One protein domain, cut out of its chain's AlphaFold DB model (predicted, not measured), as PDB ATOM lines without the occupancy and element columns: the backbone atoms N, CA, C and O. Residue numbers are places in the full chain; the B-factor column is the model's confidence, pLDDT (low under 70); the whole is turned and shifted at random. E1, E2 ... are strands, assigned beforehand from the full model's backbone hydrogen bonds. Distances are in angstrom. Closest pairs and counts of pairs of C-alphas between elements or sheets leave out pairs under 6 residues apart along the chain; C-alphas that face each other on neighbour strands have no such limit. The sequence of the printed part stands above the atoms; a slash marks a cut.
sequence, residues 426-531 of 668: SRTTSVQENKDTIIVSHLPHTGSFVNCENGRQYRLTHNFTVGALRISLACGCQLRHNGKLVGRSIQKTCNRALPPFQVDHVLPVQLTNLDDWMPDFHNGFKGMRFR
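This is residues 426 to 531 of the 668 residues of an uncharacterized protein of Folsomia candida (UniProt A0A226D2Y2). Two four-stranded sheets lie face to face as a sandwich, E1 E2 E5 E8 over E4 E3 E6 E7, and a thin tail after E8 leads away to a small separate hairpin, E9 and E10. The tail and this hairpin make much of the length, while the sandwich is the body. The printed part has 106 residues with no named helix and ten named strands, E1 to E10 in order; the class is all strand, though under half of the residues, 45, are in named elements. The three sheets are antiparallel, and the whole is loose, with a radius of gyration of the C-alphas of 18.8 A and spans of 62 by 25 by 19 A.

Find C-alpha 429 at (38.385, -22.652, 41.410), where E1 begins; it runs to residue 432. E2 is residues 437 to 441, 13.3 A long, and E3 is residues 448 to 452, 13.4 A. E4 is the short run 457 to 459. E5, residues 468 to 473, covers 15.4 A. E6 is residues 477 to 481, 13.4 A, and E7 is residues 484 to 488, 11.6 A. E8, residues 501 to 506, runs 15.7 A to C-alpha 506 at (40.850, -12.846, 50.848). Far along x you reach E9, residues 517 to 519, and E10, residues 528 to 530, which ends at (64.086, -20.641, 45.436).

Start at the hairpin E1 and E2, where N 431 and O 439 are 2.8 A apart. E2 is antiparallel to E5, with N 440 and O 469 at 2.8 A, and E5 to the edge strand E8, with N 470 and O 504 at 2.8 A. In the other sheet, look at the hairpin E3 and E4, with N 450 and O 458 at 2.8 A. E3 is antiparallel to E6, with N 449 and O 480 at 2.8 A, and the hairpin E6 and E7 has N 481 and O 484 at 2.8 A. The facing parts of the two sheets are 10.6 A centre to centre, and their strands stand at 23 degrees. Across the sandwich, the closest C-alphas of E1 and E7 are those of Ser 430 and Val 486, 6.3 A apart. In the hairpin E9 and E10, N 518 and O 529 are 2.9 A apart; E8 and E9 are apart.

The C-alphas farthest apart, of Asn 454 and Gly 524, are 62.6 A from each other. The printed part has no cut, and the link from E7 to E8, residues 489 to 500, is long. The mean pLDDT of the printed part is 75.3; look for values under 70 at residues 426, 465 to 467, 494 to 498 and 507 to 531.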
ATOM      1  N   SER A 426      42.030 -18.161  34.101       62.25
ATOM      2  CA  SER A 426      40.932 -18.456  33.173       62.25
ATOM      3  C   SER A 426      39.856 -19.354  33.783       62.25
ATOM      4  O   SER A 426      38.758 -19.464  33.243       62.25
ATOM      5  N   ARG A 427      40.159 -20.017  34.906       77.38
ATOM      6  CA  ARG A 427      39.296 -21.032  35.503       77.38
ATOM      7  C   ARG A 427      38.960 -20.677  36.941       77.38
ATOM      8  O   ARG A 427      39.847 -20.629  37.789       77.38
ATOM      9  N   THR A 428      37.668 -20.504  37.209       82.06
ATOM     10  CA  THR A 428      37.142 -20.410  38.571       82.06
ATOM     11  C   THR A 428      37.462 -21.690  39.332       82.06
ATOM     12  O   THR A 428      37.113 -22.787  38.887       82.06
ATOM     13  N   THR A 429      38.116 -21.553  40.479       83.81
ATOM     14  CA  THR A 429      38.385 -22.652  41.410       83.81
ATOM     15  C   THR A 429      37.716 -22.350  42.738       83.81
ATOM     16  O   THR A 429      37.592 -21.192  43.132       83.81
ATOM     17  N   SER A 430      37.252 -23.383  43.431       89.50
ATOM     18  CA  SER A 430      36.608 -23.242  44.733       89.50
ATOM     19  C   SER A 430      37.120 -24.292  45.708       89.50
ATOM     20  O   SER A 430      37.397 -25.431  45.335       89.50
ATOM     21  N   VAL A 431      37.250 -23.890  46.968       87.75
ATOM     22  CA  VAL A 431      37.601 -24.748  48.099       87.75
ATOM     23  C   VAL A 431      36.566 -24.515  49.188       87.75
ATOM     24  O   VAL A 431      36.254 -23.375  49.525       87.75
ATOM     25  N   GLN A 432      36.013 -25.591  49.733       87.19
ATOM     26  CA  GLN A 432      35.106 -25.511  50.873       87.19
ATOM     27  C   GLN A 432      35.942 -25.337  52.149       87.19
ATOM     28  O   GLN A 432      36.686 -26.242  52.515       87.19
ATOM     29  N   GLU A 433      35.841 -24.185  52.814       85.62
ATOM     30  CA  GLU A 433      36.600 -23.906  54.043       85.62
ATOM     31  C   GLU A 433      35.908 -24.510  55.272       85.62
ATOM     32  O   GLU A 433      36.537 -25.143  56.115       85.62
ATOM     33  N   ASN A 434      34.590 -24.333  55.372       89.62
ATOM     34  CA  ASN A 434      33.755 -24.922  56.419       89.62
ATOM     35  C   ASN A 434      32.378 -25.295  55.832       89.62
ATOM     36  O   ASN A 434      32.207 -25.273  54.621       89.62
ATOM     37  N   LYS A 435      31.376 -25.655  56.645       90.69
ATOM     38  CA  LYS A 435      30.061 -26.103  56.133       90.69
ATOM     39  C   LYS A 435      29.325 -25.066  55.279       90.69
ATOM     40  O   LYS A 435      28.557 -25.467  54.412       90.69
ATOM     41  N   ASP A 436      29.578 -23.781  55.493       91.12
ATOM     42  CA  ASP A 436      28.803 -22.678  54.916       91.12
ATOM     43  C   ASP A 436      29.673 -21.697  54.134       91.12
ATOM     44  O   ASP A 436      29.181 -20.951  53.295       91.12
ATOM     45  N   THR A 437      30.982 -21.735  54.345       91.62
ATOM     46  CA  THR A 437      31.947 -20.837  53.729       91.62
ATOM     47  C   THR A 437      32.736 -21.548  52.639       91.62
ATOM     48  O   THR A 437      33.342 -22.602  52.855       91.62
ATOM     49  N   ILE A 438      32.762 -20.924  51.464       93.19
ATOM     50  CA  ILE A 438      33.556 -21.327  50.306       93.19
ATOM     51  C   ILE A 438      34.557 -20.232  49.958       93.19
ATOM     52  O   ILE A 438      34.229 -19.050  49.967       93.19
ATOM     53  N   ILE A 439      35.776 -20.625  49.620       91.69
ATOM     54  CA  ILE A 439      36.805 -19.735  49.092       91.69
ATOM     55  C   ILE A 439      36.864 -19.964  47.587       91.69
ATOM     56  O   ILE A 439      37.151 -21.070  47.137       91.69
ATOM     57  N   VAL A 440      36.572 -18.931  46.804       90.50
ATOM     58  CA  VAL A 440      36.482 -18.990  45.346       90.50
ATOM     59  C   VAL A 440      37.524 -18.069  44.732       90.50
ATOM     60  O   VAL A 440      37.507 -16.862  44.958       90.50
ATOM     61  N   SER A 441      38.424 -18.625  43.932       87.44
ATOM     62  CA  SER A 441      39.404 -17.856  43.159       87.44
ATOM     63  C   SER A 441      38.942 -17.731  41.713       87.44
ATOM     64  O   SER A 441      38.289 -18.634  41.187       87.44
ATOM     65  N   HIS A 442      39.294 -16.620  41.059       82.44
ATOM     66  CA  HIS A 442      38.978 -16.369  39.641       82.44
ATOM     67  C   HIS A 442      37.483 -16.473  39.329       82.44
ATOM     68  O   HIS A 442      37.083 -17.017  38.298       82.44
ATOM     69  N   LEU A 443      36.639 -15.998  40.246       88.31
ATOM     70  CA  LEU A 443      35.217 -15.840  39.971       88.31
ATOM     71  C   LEU A 443      35.027 -14.580  39.115       88.31
ATOM     72  O   LEU A 443      35.470 -13.510  39.537       88.31
ATOM     73  N   PRO A 444      34.412 -14.661  37.923       86.38
ATOM     74  CA  PRO A 444      34.154 -13.471  37.123       86.38
ATOM     75  C   PRO A 444      33.163 -12.527  37.814       86.38
ATOM     76  O   PRO A 444      32.210 -12.974  38.459       86.38
ATOM     77  N   HIS A 445      33.347 -11.220  37.597       86.19
ATOM     78  CA  HIS A 445      32.530 -10.144  38.183       86.19
ATOM     79  C   HIS A 445      31.028 -10.245  37.867       86.19
ATOM     80  O   HIS A 445      30.192  -9.662  38.558       86.19
ATOM     81  N   THR A 446      30.676 -10.962  36.801       87.12
ATOM     82  CA  THR A 446      29.310 -11.121  36.300       87.12
ATOM     83  C   THR A 446      28.993 -12.590  36.033       87.12
ATOM     84  O   THR A 446      29.894 -13.387  35.807       87.12
ATOM     85  N   GLY A 447      27.706 -12.952  36.026       88.69
ATOM     86  CA  GLY A 447      27.253 -14.325  35.735       88.69
ATOM     87  C   GLY A 447      27.227 -15.264  36.947       88.69
ATOM     88  O   GLY A 447      26.886 -16.439  36.810       88.69
ATOM     89  N   SER A 448      27.558 -14.749  38.135       94.94
ATOM     90  CA  SER A 448      27.545 -15.483  39.402       94.94
ATOM     91  C   SER A 448      26.262 -15.200  40.191       94.94
ATOM     92  O   SER A 448      25.870 -14.046  40.376       94.94
ATOM     93  N   PHE A 449      25.602 -16.253  40.669       96.50
ATOM     94  CA  PHE A 449      24.331 -16.189  41.386       96.50
ATOM     95  C   PHE A 449      24.331 -17.126  42.592       96.50
ATOM     96  O   PHE A 449      24.815 -18.253  42.513       96.50
ATOM     97  N   VAL A 450      23.746 -16.675  43.697       96.44
ATOM     98  CA  VAL A 450      23.447 -17.497  44.868       96.44
ATOM     99  C   VAL A 450      21.982 -17.906  44.799       96.44
ATOM    100  O   VAL A 450      21.096 -17.060  44.913       96.44
ATOM    101  N   ASN A 451      21.725 -19.197  44.610       95.56
ATOM    102  CA  ASN A 451      20.379 -19.762  44.559       95.56
ATOM    103  C   ASN A 451      20.094 -20.469  45.879       95.56
ATOM    104  O   ASN A 451      20.863 -21.342  46.269       95.56
ATOM    105  N   CYS A 452      18.994 -20.131  46.538       92.62
ATOM    106  CA  CYS A 452      18.591 -20.748  47.798       92.62
ATOM    107  C   CYS A 452      17.364 -21.650  47.613       92.62
ATOM    108  O   CYS A 452      16.554 -21.436  46.712       92.62
ATOM    109  N   GLU A 453      17.203 -22.647  48.486       89.44
ATOM    110  CA  GLU A 453      16.075 -23.599  48.468       89.44
ATOM    111  C   GLU A 453      14.688 -22.937  48.517       89.44
ATOM    112  O   GLU A 453      13.718 -23.490  48.010       89.44
ATOM    113  N   ASN A 454      14.584 -21.719  49.055       87.25
ATOM    114  CA  ASN A 454      13.349 -20.928  49.042       87.25
ATOM    115  C   ASN A 454      12.987 -20.346  47.657       87.25
ATOM    116  O   ASN A 454      12.094 -19.505  47.566       87.25
ATOM    117  N   GLY A 455      13.708 -20.728  46.598       88.62
ATOM    118  CA  GLY A 455      13.519 -20.246  45.231       88.62
ATOM    119  C   GLY A 455      14.088 -18.849  44.974       88.62
ATOM    120  O   GLY A 455      14.022 -18.367  43.845       88.62
ATOM    121  N   ARG A 456      14.664 -18.182  45.985       91.88
ATOM    122  CA  ARG A 456      15.279 -16.865  45.800       91.88
ATOM    123  C   ARG A 456      16.652 -17.009  45.160       91.88
ATOM    124  O   ARG A 456      17.478 -17.817  45.588       91.88
ATOM    125  N   GLN A 457      16.892 -16.169  44.164       95.00
ATOM    126  CA  GLN A 457      18.161 -16.048  43.469       95.00
ATOM    127  C   GLN A 457      18.720 -14.648  43.704       95.00
ATOM    128  O   GLN A 457      18.047 -13.649  43.454       95.00
ATOM    129  N   TYR A 458      19.961 -14.580  44.168       95.44
ATOM    130  CA  TYR A 458      20.668 -13.331  44.414       95.44
ATOM    131  C   TYR A 458      21.847 -13.219  43.458       95.44
ATOM    132  O   TYR A 458      22.650 -14.143  43.337       95.44
ATOM    133  N   ARG A 459      21.973 -12.086  42.769       95.38
ATOM    134  CA  ARG A 459      23.132 -11.826  41.913       95.38
ATOM    135  C   ARG A 459      24.341 -11.504  42.787       95.38
ATOM    136  O   ARG A 459      24.294 -10.567  43.580       95.38
ATOM    137  N   LEU A 460      25.421 -12.261  42.620       93.75
ATOM    138  CA  LEU A 460      26.691 -11.971  43.270       93.75
ATOM    139  C   LEU A 460      27.421 -10.909  42.441       93.75
ATOM    140  O   LEU A 460      27.701 -11.127  41.262       93.75
ATOM    141  N   THR A 461      27.718  -9.763  43.048       90.75
ATOM    142  CA  THR A 461      28.560  -8.722  42.446       90.75
ATOM    143  C   THR A 461      29.742  -8.458  43.367       90.75
ATOM    144  O   THR A 461      29.578  -8.365  44.581       90.75
ATOM    145  N   HIS A 462      30.944  -8.397  42.801       84.88
ATOM    146  CA  HIS A 462      32.163  -8.062  43.529       84.88
ATOM    147  C   HIS A 462      33.066  -7.213  42.638       84.88
ATOM    148  O   HIS A 462      33.126  -7.432  41.431       84.88
ATOM    149  N   ASN A 463      33.813  -6.289  43.240       81.50
ATOM    150  CA  ASN A 463      34.718  -5.386  42.518       81.50
ATOM    151  C   ASN A 463      36.196  -5.791  42.663       81.50
ATOM    152  O   ASN A 463      37.095  -5.072  42.232       81.50
ATOM    153  N   PHE A 464      36.465  -6.944  43.278       72.19
ATOM    154  CA  PHE A 464      37.824  -7.414  43.537       72.19
ATOM    155  C   PHE A 464      38.410  -8.113  42.309       72.19
ATOM    156  O   PHE A 464      37.829  -9.083  41.826       72.19
ATOM    157  N   THR A 465      39.551  -7.615  41.823       62.78
ATOM    158  CA  THR A 465      40.286  -8.168  40.667       62.78
ATOM    159  C   THR A 465      41.475  -9.049  41.055       62.78
ATOM    160  O   THR A 465      42.065  -9.701  40.200       62.78
ATOM    161  N   VAL A 466      41.855  -9.055  42.333       61.12
ATOM    162  CA  VAL A 466      43.049  -9.735  42.857       61.12
ATOM    163  C   VAL A 466      42.623 -10.621  44.016       61.12
ATOM    164  O   VAL A 466      41.793 -10.187  44.797       61.12
ATOM    165  N   GLY A 467      43.199 -11.813  44.174       69.50
ATOM    166  CA  GLY A 467      42.933 -12.699  45.316       69.50
ATOM    167  C   GLY A 467      41.702 -13.599  45.160       69.50
ATOM    168  O   GLY A 467      41.218 -13.828  44.052       69.50
ATOM    169  N   ALA A 468      41.233 -14.145  46.280       86.25
ATOM    170  CA  ALA A 468      40.079 -15.032  46.361       86.25
ATOM    171  C   ALA A 468      38.909 -14.349  47.085       86.25
ATOM    172  O   ALA A 468      39.085 -13.418  47.869       86.25
ATOM    173  N   LEU A 469      37.697 -14.823  46.833       90.50
ATOM    174  CA  LEU A 469      36.486 -14.411  47.530       90.50
ATOM    175  C   LEU A 469      36.135 -15.472  48.559       90.50
ATOM    176  O   LEU A 469      35.931 -16.630  48.204       90.50
ATOM    177  N   ARG A 470      36.018 -15.084  49.821       93.00
ATOM    178  CA  ARG A 470      35.431 -15.922  50.860       93.00
ATOM    179  C   ARG A 470      33.945 -15.618  50.918       93.00
ATOM    180  O   ARG A 470      33.541 -14.528  51.301       93.00
ATOM    181  N   ILE A 471      33.133 -16.566  50.482       94.88
ATOM    182  CA  ILE A 471      31.686 -16.423  50.388       94.88
ATOM    183  C   ILE A 471      31.065 -17.329  51.442       94.88
ATOM    184  O   ILE A 471      31.138 -18.552  51.337       94.88
ATOM    185  N   SER A 472      30.451 -16.731  52.454       94.25
ATOM    186  CA  SER A 472      29.648 -17.443  53.449       94.25
ATOM    187  C   SER A 472      28.210 -17.505  52.951       94.25
ATOM    188  O   SER A 472      27.599 -16.466  52.736       94.25
ATOM    189  N   LEU A 473      27.686 -18.704  52.721       94.06
ATOM    190  CA  LEU A 473      26.346 -18.980  52.208       94.06
ATOM    191  C   LEU A 473      25.408 -19.352  53.360       94.06
ATOM    192  O   LEU A 473      25.780 -20.127  54.235       94.06
ATOM    193  N   ALA A 474      24.169 -18.871  53.334       92.25
ATOM    194  CA  ALA A 474      23.138 -19.396  54.223       92.25
ATOM    195  C   ALA A 474      22.781 -20.854  53.860       92.25
ATOM    196  O   ALA A 474      23.025 -21.329  52.747       92.25
ATOM    197  N   CYS A 475      22.170 -21.569  54.800       89.50
ATOM    198  CA  CYS A 475      21.762 -22.966  54.636       89.50
ATOM    199  C   CYS A 475      20.848 -23.165  53.434       89.50
ATOM    200  O   CYS A 475      19.938 -22.369  53.187       89.50
ATOM    201  N   GLY A 476      21.087 -24.246  52.694       89.94
ATOM    202  CA  GLY A 476      20.348 -24.538  51.466       89.94
ATOM    203  C   GLY A 476      20.632 -23.552  50.324       89.94
ATOM    204  O   GLY A 476      19.957 -23.601  49.297       89.94
ATOM    205  N   CYS A 477      21.605 -22.645  50.465       94.50
ATOM    206  CA  CYS A 477      22.063 -21.799  49.370       94.50
ATOM    207  C   CYS A 477      23.268 -22.417  48.652       94.50
ATOM    208  O   CYS A 477      24.152 -23.033  49.250       94.50
ATOM    209  N   GLN A 478      23.306 -22.227  47.337       96.25
ATOM    210  CA  GLN A 478      24.370 -22.677  46.451       96.25
ATOM    211  C   GLN A 478      24.835 -21.542  45.545       96.25
ATOM    212  O   GLN A 478      24.025 -20.822  44.962       96.25
ATOM    213  N   LEU A 479      26.146 -21.402  45.400       97.06
ATOM    214  CA  LEU A 479      26.766 -20.486  44.458       97.06
ATOM    215  C   LEU A 479      26.894 -21.167  43.094       97.06
ATOM    216  O   LEU A 479      27.515 -22.227  42.975       97.06
ATOM    217  N   ARG A 480      26.341 -20.545  42.050       96.44
ATOM    218  CA  ARG A 480      26.459 -20.979  40.655       96.44
ATOM    219  C   ARG A 480      27.074 -19.875  39.803       96.44
ATOM    220  O   ARG A 480      26.769 -18.705  39.999       96.44
ATOM    221  N   HIS A 481      27.890 -20.251  38.832       94.50
ATOM    222  CA  HIS A 481      28.445 -19.351  37.828       94.50
ATOM    223  C   HIS A 481      28.129 -19.905  36.438       94.50
ATOM    224  O   HIS A 481      28.459 -21.057  36.152       94.50
ATOM    225  N   ASN A 482      27.429 -19.127  35.603       91.19
ATOM    226  CA  ASN A 482      26.941 -19.559  34.284       91.19
ATOM    227  C   ASN A 482      26.246 -20.937  34.330       91.19
ATOM    228  O   ASN A 482      26.559 -21.851  33.571       91.19
ATOM    229  N   GLY A 483      25.360 -21.130  35.314       91.25
ATOM    230  CA  GLY A 483      24.628 -22.385  35.536       91.25
ATOM    231  C   GLY A 483      25.434 -23.520  36.190       91.25
ATOM    232  O   GLY A 483      24.835 -24.446  36.748       91.25
ATOM    233  N   LYS A 484      26.769 -23.448  36.221       93.38
ATOM    234  CA  LYS A 484      27.633 -24.458  36.855       93.38
ATOM    235  C   LYS A 484      27.721 -24.233  38.362       93.38
ATOM    236  O   LYS A 484      27.825 -23.099  38.818       93.38
ATOM    237  N   LEU A 485      27.653 -25.309  39.144       94.88
ATOM    238  CA  LEU A 485      27.779 -25.248  40.602       94.88
ATOM    239  C   LEU A 485      29.235 -24.961  40.990       94.88
ATOM    240  O   LEU A 485      30.129 -25.710  40.606       94.88
ATOM    241  N   VAL A 486      29.453 -23.897  41.761       94.31
ATOM    242  CA  VAL A 486      30.769 -23.517  42.302       94.31
ATOM    243  C   VAL A 486      30.928 -24.028  43.735       94.31
ATOM    244  O   VAL A 486      31.995 -24.510  44.103       94.31
ATOM    245  N   GLY A 487      29.872 -23.955  44.547       93.56
ATOM    246  CA  GLY A 487      29.876 -24.423  45.932       93.56
ATOM    247  C   GLY A 487      28.486 -24.352  46.559       93.56
ATOM    248  O   GLY A 487      27.590 -23.714  46.007       93.56
ATOM    249  N   ARG A 488      28.282 -25.018  47.697       95.19
ATOM    250  CA  ARG A 488      26.996 -25.023  48.414       95.19
ATOM    251  C   ARG A 488      27.204 -25.034  49.919       95.19
ATOM    252  O   ARG A 488      28.175 -25.620  50.390       95.19
ATOM    253  N   SER A 489      26.262 -24.454  50.656       93.06
ATOM    254  CA  SER A 489      26.156 -24.725  52.087       93.06
ATOM    255  C   SER A 489      25.752 -26.191  52.297       93.06
ATOM    256  O   SER A 489      24.867 -26.726  51.623       93.06
ATOM    257  N   ILE A 490      26.446 -26.854  53.215       89.56
ATOM    258  CA  ILE A 490      26.211 -28.241  53.635       89.56
ATOM    259  C   ILE A 490      25.293 -28.267  54.871       89.56
ATOM    260  O   ILE A 490      24.761 -29.318  55.242       89.56
ATOM    261  N   GLN A 491      25.087 -27.122  55.527       84.38
ATOM    262  CA  GLN A 491      24.223 -27.030  56.691       84.38
ATOM    263  C   GLN A 491      22.751 -27.162  56.272       84.38
ATOM    264  O   GLN A 491      22.281 -26.510  55.345       84.38
ATOM    265  N   LYS A 492      22.017 -28.046  56.961       73.19
ATOM    266  CA  LYS A 492      20.588 -28.307  56.703       73.19
ATOM    267  C   LYS A 492      19.650 -27.438  57.542       73.19
ATOM    268  O   LYS A 492      18.477 -27.312  57.214       73.19
ATOM    269  N   THR A 493      20.138 -26.876  58.646       77.50
ATOM    270  CA  THR A 493      19.330 -26.137  59.622       77.50
ATOM    271  C   THR A 493      19.882 -24.736  59.807       77.50
ATOM    272  O   THR A 493      21.046 -24.568  60.159       77.50
ATOM    273  N   CYS A 494      19.037 -23.731  59.580       67.62
ATOM    274  CA  CYS A 494      19.442 -22.332  59.604       67.62
ATOM    275  C   CYS A 494      18.737 -21.521  60.678       67.62
ATOM    276  O   CYS A 494      17.522 -21.627  60.853       67.62
ATOM    277  N   ASN A 495      19.486 -20.607  61.292       66.62
ATOM    278  CA  ASN A 495      18.896 -19.440  61.929       66.62
ATOM    279  C   ASN A 495      18.441 -18.472  60.831       66.62
ATOM    280  O   ASN A 495      19.256 -17.929  60.092       66.62
ATOM    281  N   ARG A 496      17.126 -18.246  60.730       63.41
ATOM    282  CA  ARG A 496      16.475 -17.436  59.678       63.41
ATOM    283  C   ARG A 496      16.894 -15.955  59.638       63.41
ATOM    284  O   ARG A 496      16.439 -15.237  58.757       63.41
ATOM    285  N   ALA A 497      17.713 -15.495  60.582       66.31
ATOM    286  CA  ALA A 497      18.069 -14.087  60.751       66.31
ATOM    287  C   ALA A 497      19.328 -13.643  59.981       66.31
ATOM    288  O   ALA A 497      19.648 -12.458  59.996       66.31
ATOM    289  N   LEU A 498      20.059 -14.555  59.331       67.94
ATOM    290  CA  LEU A 498      21.291 -14.205  58.619       67.94
ATOM    291  C   LEU A 498      21.021 -13.790  57.162       67.94
ATOM    292  O   LEU A 498      20.102 -14.326  56.532       67.94
ATOM    293  N   PRO A 499      21.816 -12.853  56.606       82.25
ATOM    294  CA  PRO A 499      21.766 -12.539  55.184       82.25
ATOM    295  C   PRO A 499      22.026 -13.805  54.344       82.25
ATOM    296  O   PRO A 499      22.733 -14.710  54.793       82.25
ATOM    297  N   PRO A 500      21.471 -13.890  53.119       81.94
ATOM    298  CA  PRO A 500      21.550 -15.097  52.291       81.94
ATOM    299  C   PRO A 500      22.990 -15.486  51.948       81.94
ATOM    300  O   PRO A 500      23.274 -16.659  51.711       81.94
ATOM    301  N   PHE A 501      23.889 -14.503  51.912       90.88
ATOM    302  CA  PHE A 501      25.324 -14.710  51.844       90.88
ATOM    303  C   PHE A 501      26.079 -13.463  52.334       90.88
ATOM    304  O   PHE A 501      25.525 -12.363  52.367       90.88
ATOM    305  N   GLN A 502      27.355 -13.640  52.660       92.94
ATOM    306  CA  GLN A 502      28.337 -12.585  52.912       92.94
ATOM    307  C   GLN A 502      29.558 -12.836  52.023       92.94
ATOM    308  O   GLN A 502      29.940 -13.989  51.821       92.94
ATOM    309  N   VAL A 503      30.152 -11.773  51.476       91.69
ATOM    310  CA  VAL A 503      31.355 -11.852  50.638       91.69
ATOM    311  C   VAL A 503      32.464 -11.061  51.301       91.69
ATOM    312  O   VAL A 503      32.376  -9.840  51.396       91.69
ATOM    313  N   ASP A 504      33.521 -11.759  51.686       88.12
ATOM    314  CA  ASP A 504      34.751 -11.169  52.181       88.12
ATOM    315  C   ASP A 504      35.859 -11.359  51.138       88.12
ATOM    316  O   ASP A 504      35.908 -12.348  50.399       88.12
ATOM    317  N   HIS A 505      36.767 -10.393  51.057       80.06
ATOM    318  CA  HIS A 505      37.919 -10.465  50.166       80.06
ATOM    319  C   HIS A 505      39.102 -11.102  50.895       80.06
ATOM    320  O   HIS A 505      39.513 -10.628  51.950       80.06
ATOM    321  N   VAL A 506      39.660 -12.172  50.327       74.62
ATOM    322  CA  VAL A 506      40.850 -12.846  50.848       74.62
ATOM    323  C   VAL A 506      42.006 -12.595  49.898       74.62
ATOM    324  O   VAL A 506      42.063 -13.120  48.783       74.62
ATOM    325  N   LEU A 507      42.966 -11.803  50.356       63.56
ATOM    326  CA  LEU A 507      44.265 -11.734  49.709       63.56
ATOM    327  C   LEU A 507      45.086 -12.937  50.188       63.56
ATOM    328  O   LEU A 507      45.235 -13.110  51.399       63.56
ATOM    329  N   PRO A 508      45.602 -13.790  49.284       50.69
ATOM    330  CA  PRO A 508      46.530 -14.829  49.690       50.69
ATOM    331  C   PRO A 508      47.781 -14.141  50.234       50.69
ATOM    332  O   PRO A 508      48.601 -13.628  49.476       50.69
ATOM    333  N   VAL A 509      47.937 -14.131  51.555       39.53
ATOM    334  CA  VAL A 509      49.213 -13.809  52.194       39.53
ATOM    335  C   VAL A 509      50.090 -15.054  52.074       39.53
ATOM    336  O   VAL A 509      50.396 -15.719  53.057       39.53
ATOM    337  N   GLN A 510      50.480 -15.422  50.852       40.59
ATOM    338  CA  GLN A 510      51.638 -16.295  50.679       40.59
ATOM    339  C   GLN A 510      52.895 -15.431  50.810       40.59
ATOM    340  O   GLN A 510      53.562 -15.094  49.840       40.59
ATOM    341  N   LEU A 511      53.171 -15.050  52.058       35.94
ATOM    342  CA  LEU A 511      54.498 -14.688  52.559       35.94
ATOM    343  C   LEU A 511      54.931 -15.664  53.666       35.94
ATOM    344  O   LEU A 511      55.700 -15.323  54.562       35.94
ATOM    345  N   THR A 512      54.423 -16.894  53.651       27.67
ATOM    346  CA  THR A 512      54.956 -17.952  54.508       27.67
ATOM    347  C   THR A 512      56.221 -18.494  53.843       27.67
ATOM    348  O   THR A 512      56.124 -19.173  52.827       27.67
ATOM    349  N   ASN A 513      57.375 -18.149  54.425       33.78
ATOM    350  CA  ASN A 513      58.766 -18.444  54.042       33.78
ATOM    351  C   ASN A 513      59.453 -17.476  53.065       33.78
ATOM    352  O   ASN A 513      59.716 -17.782  51.905       33.78
ATOM    353  N   LEU A 514      59.898 -16.339  53.608       36.41
ATOM    354  CA  LEU A 514      61.065 -15.616  53.078       36.41
ATOM    355  C   LEU A 514      62.402 -16.330  53.387       36.41
ATOM    356  O   LEU A 514      63.426 -15.940  52.839       36.41
ATOM    357  N   ASP A 515      62.399 -17.395  54.201       38.25
ATOM    358  CA  ASP A 515      63.602 -18.170  54.562       38.25
ATOM    359  C   ASP A 515      64.129 -19.078  53.425       38.25
ATOM    360  O   ASP A 515      65.276 -19.530  53.470       38.25
ATOM    361  N   ASP A 516      63.321 -19.322  52.385       36.03
ATOM    362  CA  ASP A 516      63.645 -20.215  51.256       36.03
ATOM    363  C   ASP A 516      64.145 -19.478  50.002       36.03
ATOM    364  O   ASP A 516      64.349 -20.084  48.948       36.03
ATOM    365  N   TRP A 517      64.372 -18.169  50.103       37.69
ATOM    366  CA  TRP A 517      64.856 -17.348  48.999       37.69
ATOM    367  C   TRP A 517      66.350 -17.089  49.163       37.69
ATOM    368  O   TRP A 517      66.797 -16.483  50.135       37.69
ATOM    369  N   MET A 518      67.143 -17.562  48.204       37.44
ATOM    370  CA  MET A 518      68.580 -17.308  48.137       37.44
ATOM    371  C   MET A 518      68.866 -16.345  46.984       37.44
ATOM    372  O   MET A 518      68.185 -16.418  45.967       37.44
ATOM    373  N   PRO A 519      69.879 -15.472  47.059       36.66
ATOM    374  CA  PRO A 519      70.306 -14.716  45.887       36.66
ATOM    375  C   PRO A 519      70.736 -15.676  44.759       36.66
ATOM    376  O   PRO A 519      71.406 -16.679  45.015       36.66
ATOM    377  N   ASP A 520      70.332 -15.392  43.522       40.56
ATOM    378  CA  ASP A 520      70.804 -16.089  42.324       40.56
ATOM    379  C   ASP A 520      72.133 -15.470  41.877       40.56
ATOM    380  O   ASP A 520      72.190 -14.385  41.299       40.56
ATOM    381  N   PHE A 521      73.231 -16.154  42.188       44.94
ATOM    382  CA  PHE A 521      74.579 -15.622  42.016       44.94
ATOM    383  C   PHE A 521      75.098 -15.680  40.573       44.94
ATOM    384  O   PHE A 521      76.148 -15.098  40.303       44.94
ATOM    385  N   HIS A 522      74.381 -16.311  39.634       39.06
ATOM    386  CA  HIS A 522      74.778 -16.305  38.222       39.06
ATOM    387  C   HIS A 522      74.423 -14.993  37.501       39.06
ATOM    388  O   HIS A 522      75.099 -14.633  36.541       39.06
ATOM    389  N   ASN A 523      73.465 -14.219  38.027       30.70
ATOM    390  CA  ASN A 523      73.056 -12.911  37.492       30.70
ATOM    391  C   ASN A 523      73.419 -11.718  38.411       30.70
ATOM    392  O   ASN A 523      72.933 -10.597  38.225       30.70
ATOM    393  N   GLY A 524      74.285 -11.931  39.411       36.03
ATOM    394  CA  GLY A 524      74.591 -10.948  40.461       36.03
ATOM    395  C   GLY A 524      73.423 -10.730  41.439       36.03
ATOM    396  O   GLY A 524      72.412 -11.414  41.366       36.03
ATOM    397  N   PHE A 525      73.519  -9.742  42.345       32.34
ATOM    398  CA  PHE A 525      72.494  -9.402  43.368       32.34
ATOM    399  C   PHE A 525      71.096  -9.014  42.818       32.34
ATOM    400  O   PHE A 525      70.265  -8.469  43.543       32.34
ATOM    401  N   LYS A 526      70.841  -9.234  41.528       32.72
ATOM    402  CA  LYS A 526      69.644  -8.835  40.789       32.72
ATOM    403  C   LYS A 526      68.640  -9.978  40.592       32.72
ATOM    404  O   LYS A 526      67.539  -9.713  40.123       32.72
ATOM    405  N   GLY A 527      68.982 -11.209  40.973       35.38
ATOM    406  CA  GLY A 527      68.061 -12.345  40.999       35.38
ATOM    407  C   GLY A 527      67.953 -12.946  42.397       35.38
ATOM    408  O   GLY A 527      68.930 -12.981  43.144       35.38
ATOM    409  N   MET A 528      66.766 -13.431  42.755       37.56
ATOM    410  CA  MET A 528      66.598 -14.400  43.838       37.56
ATOM    411  C   MET A 528      66.172 -15.725  43.203       37.56
ATOM    412  O   MET A 528      65.468 -15.715  42.198       37.56
ATOM    413  N   ARG A 529      66.596 -16.848  43.776       39.28
ATOM    414  CA  ARG A 529      66.186 -18.204  43.412       39.28
ATOM    415  C   ARG A 529      65.635 -18.925  44.635       39.28
ATOM    416  O   ARG A 529      66.031 -18.648  45.770       39.28
ATOM    417  N   PHE A 530      64.719 -19.848  44.392       39.16
ATOM    418  CA  PHE A 530      64.086 -20.641  45.436       39.16
ATOM    419  C   PHE A 530      64.988 -21.826  45.821       39.16
ATOM    420  O   PHE A 530      65.600 -22.445  44.956       39.16
ATOM    421  N   ARG A 531      65.120 -22.120  47.120       38.06
ATOM    422  CA  ARG A 531      66.142 -23.036  47.668       38.06
ATOM    423  C   ARG A 531      65.917 -24.518  47.338       38.06
ATOM    424  O   ARG A 531      66.878 -25.278  47.352       38.06
TER     425      ARG A 531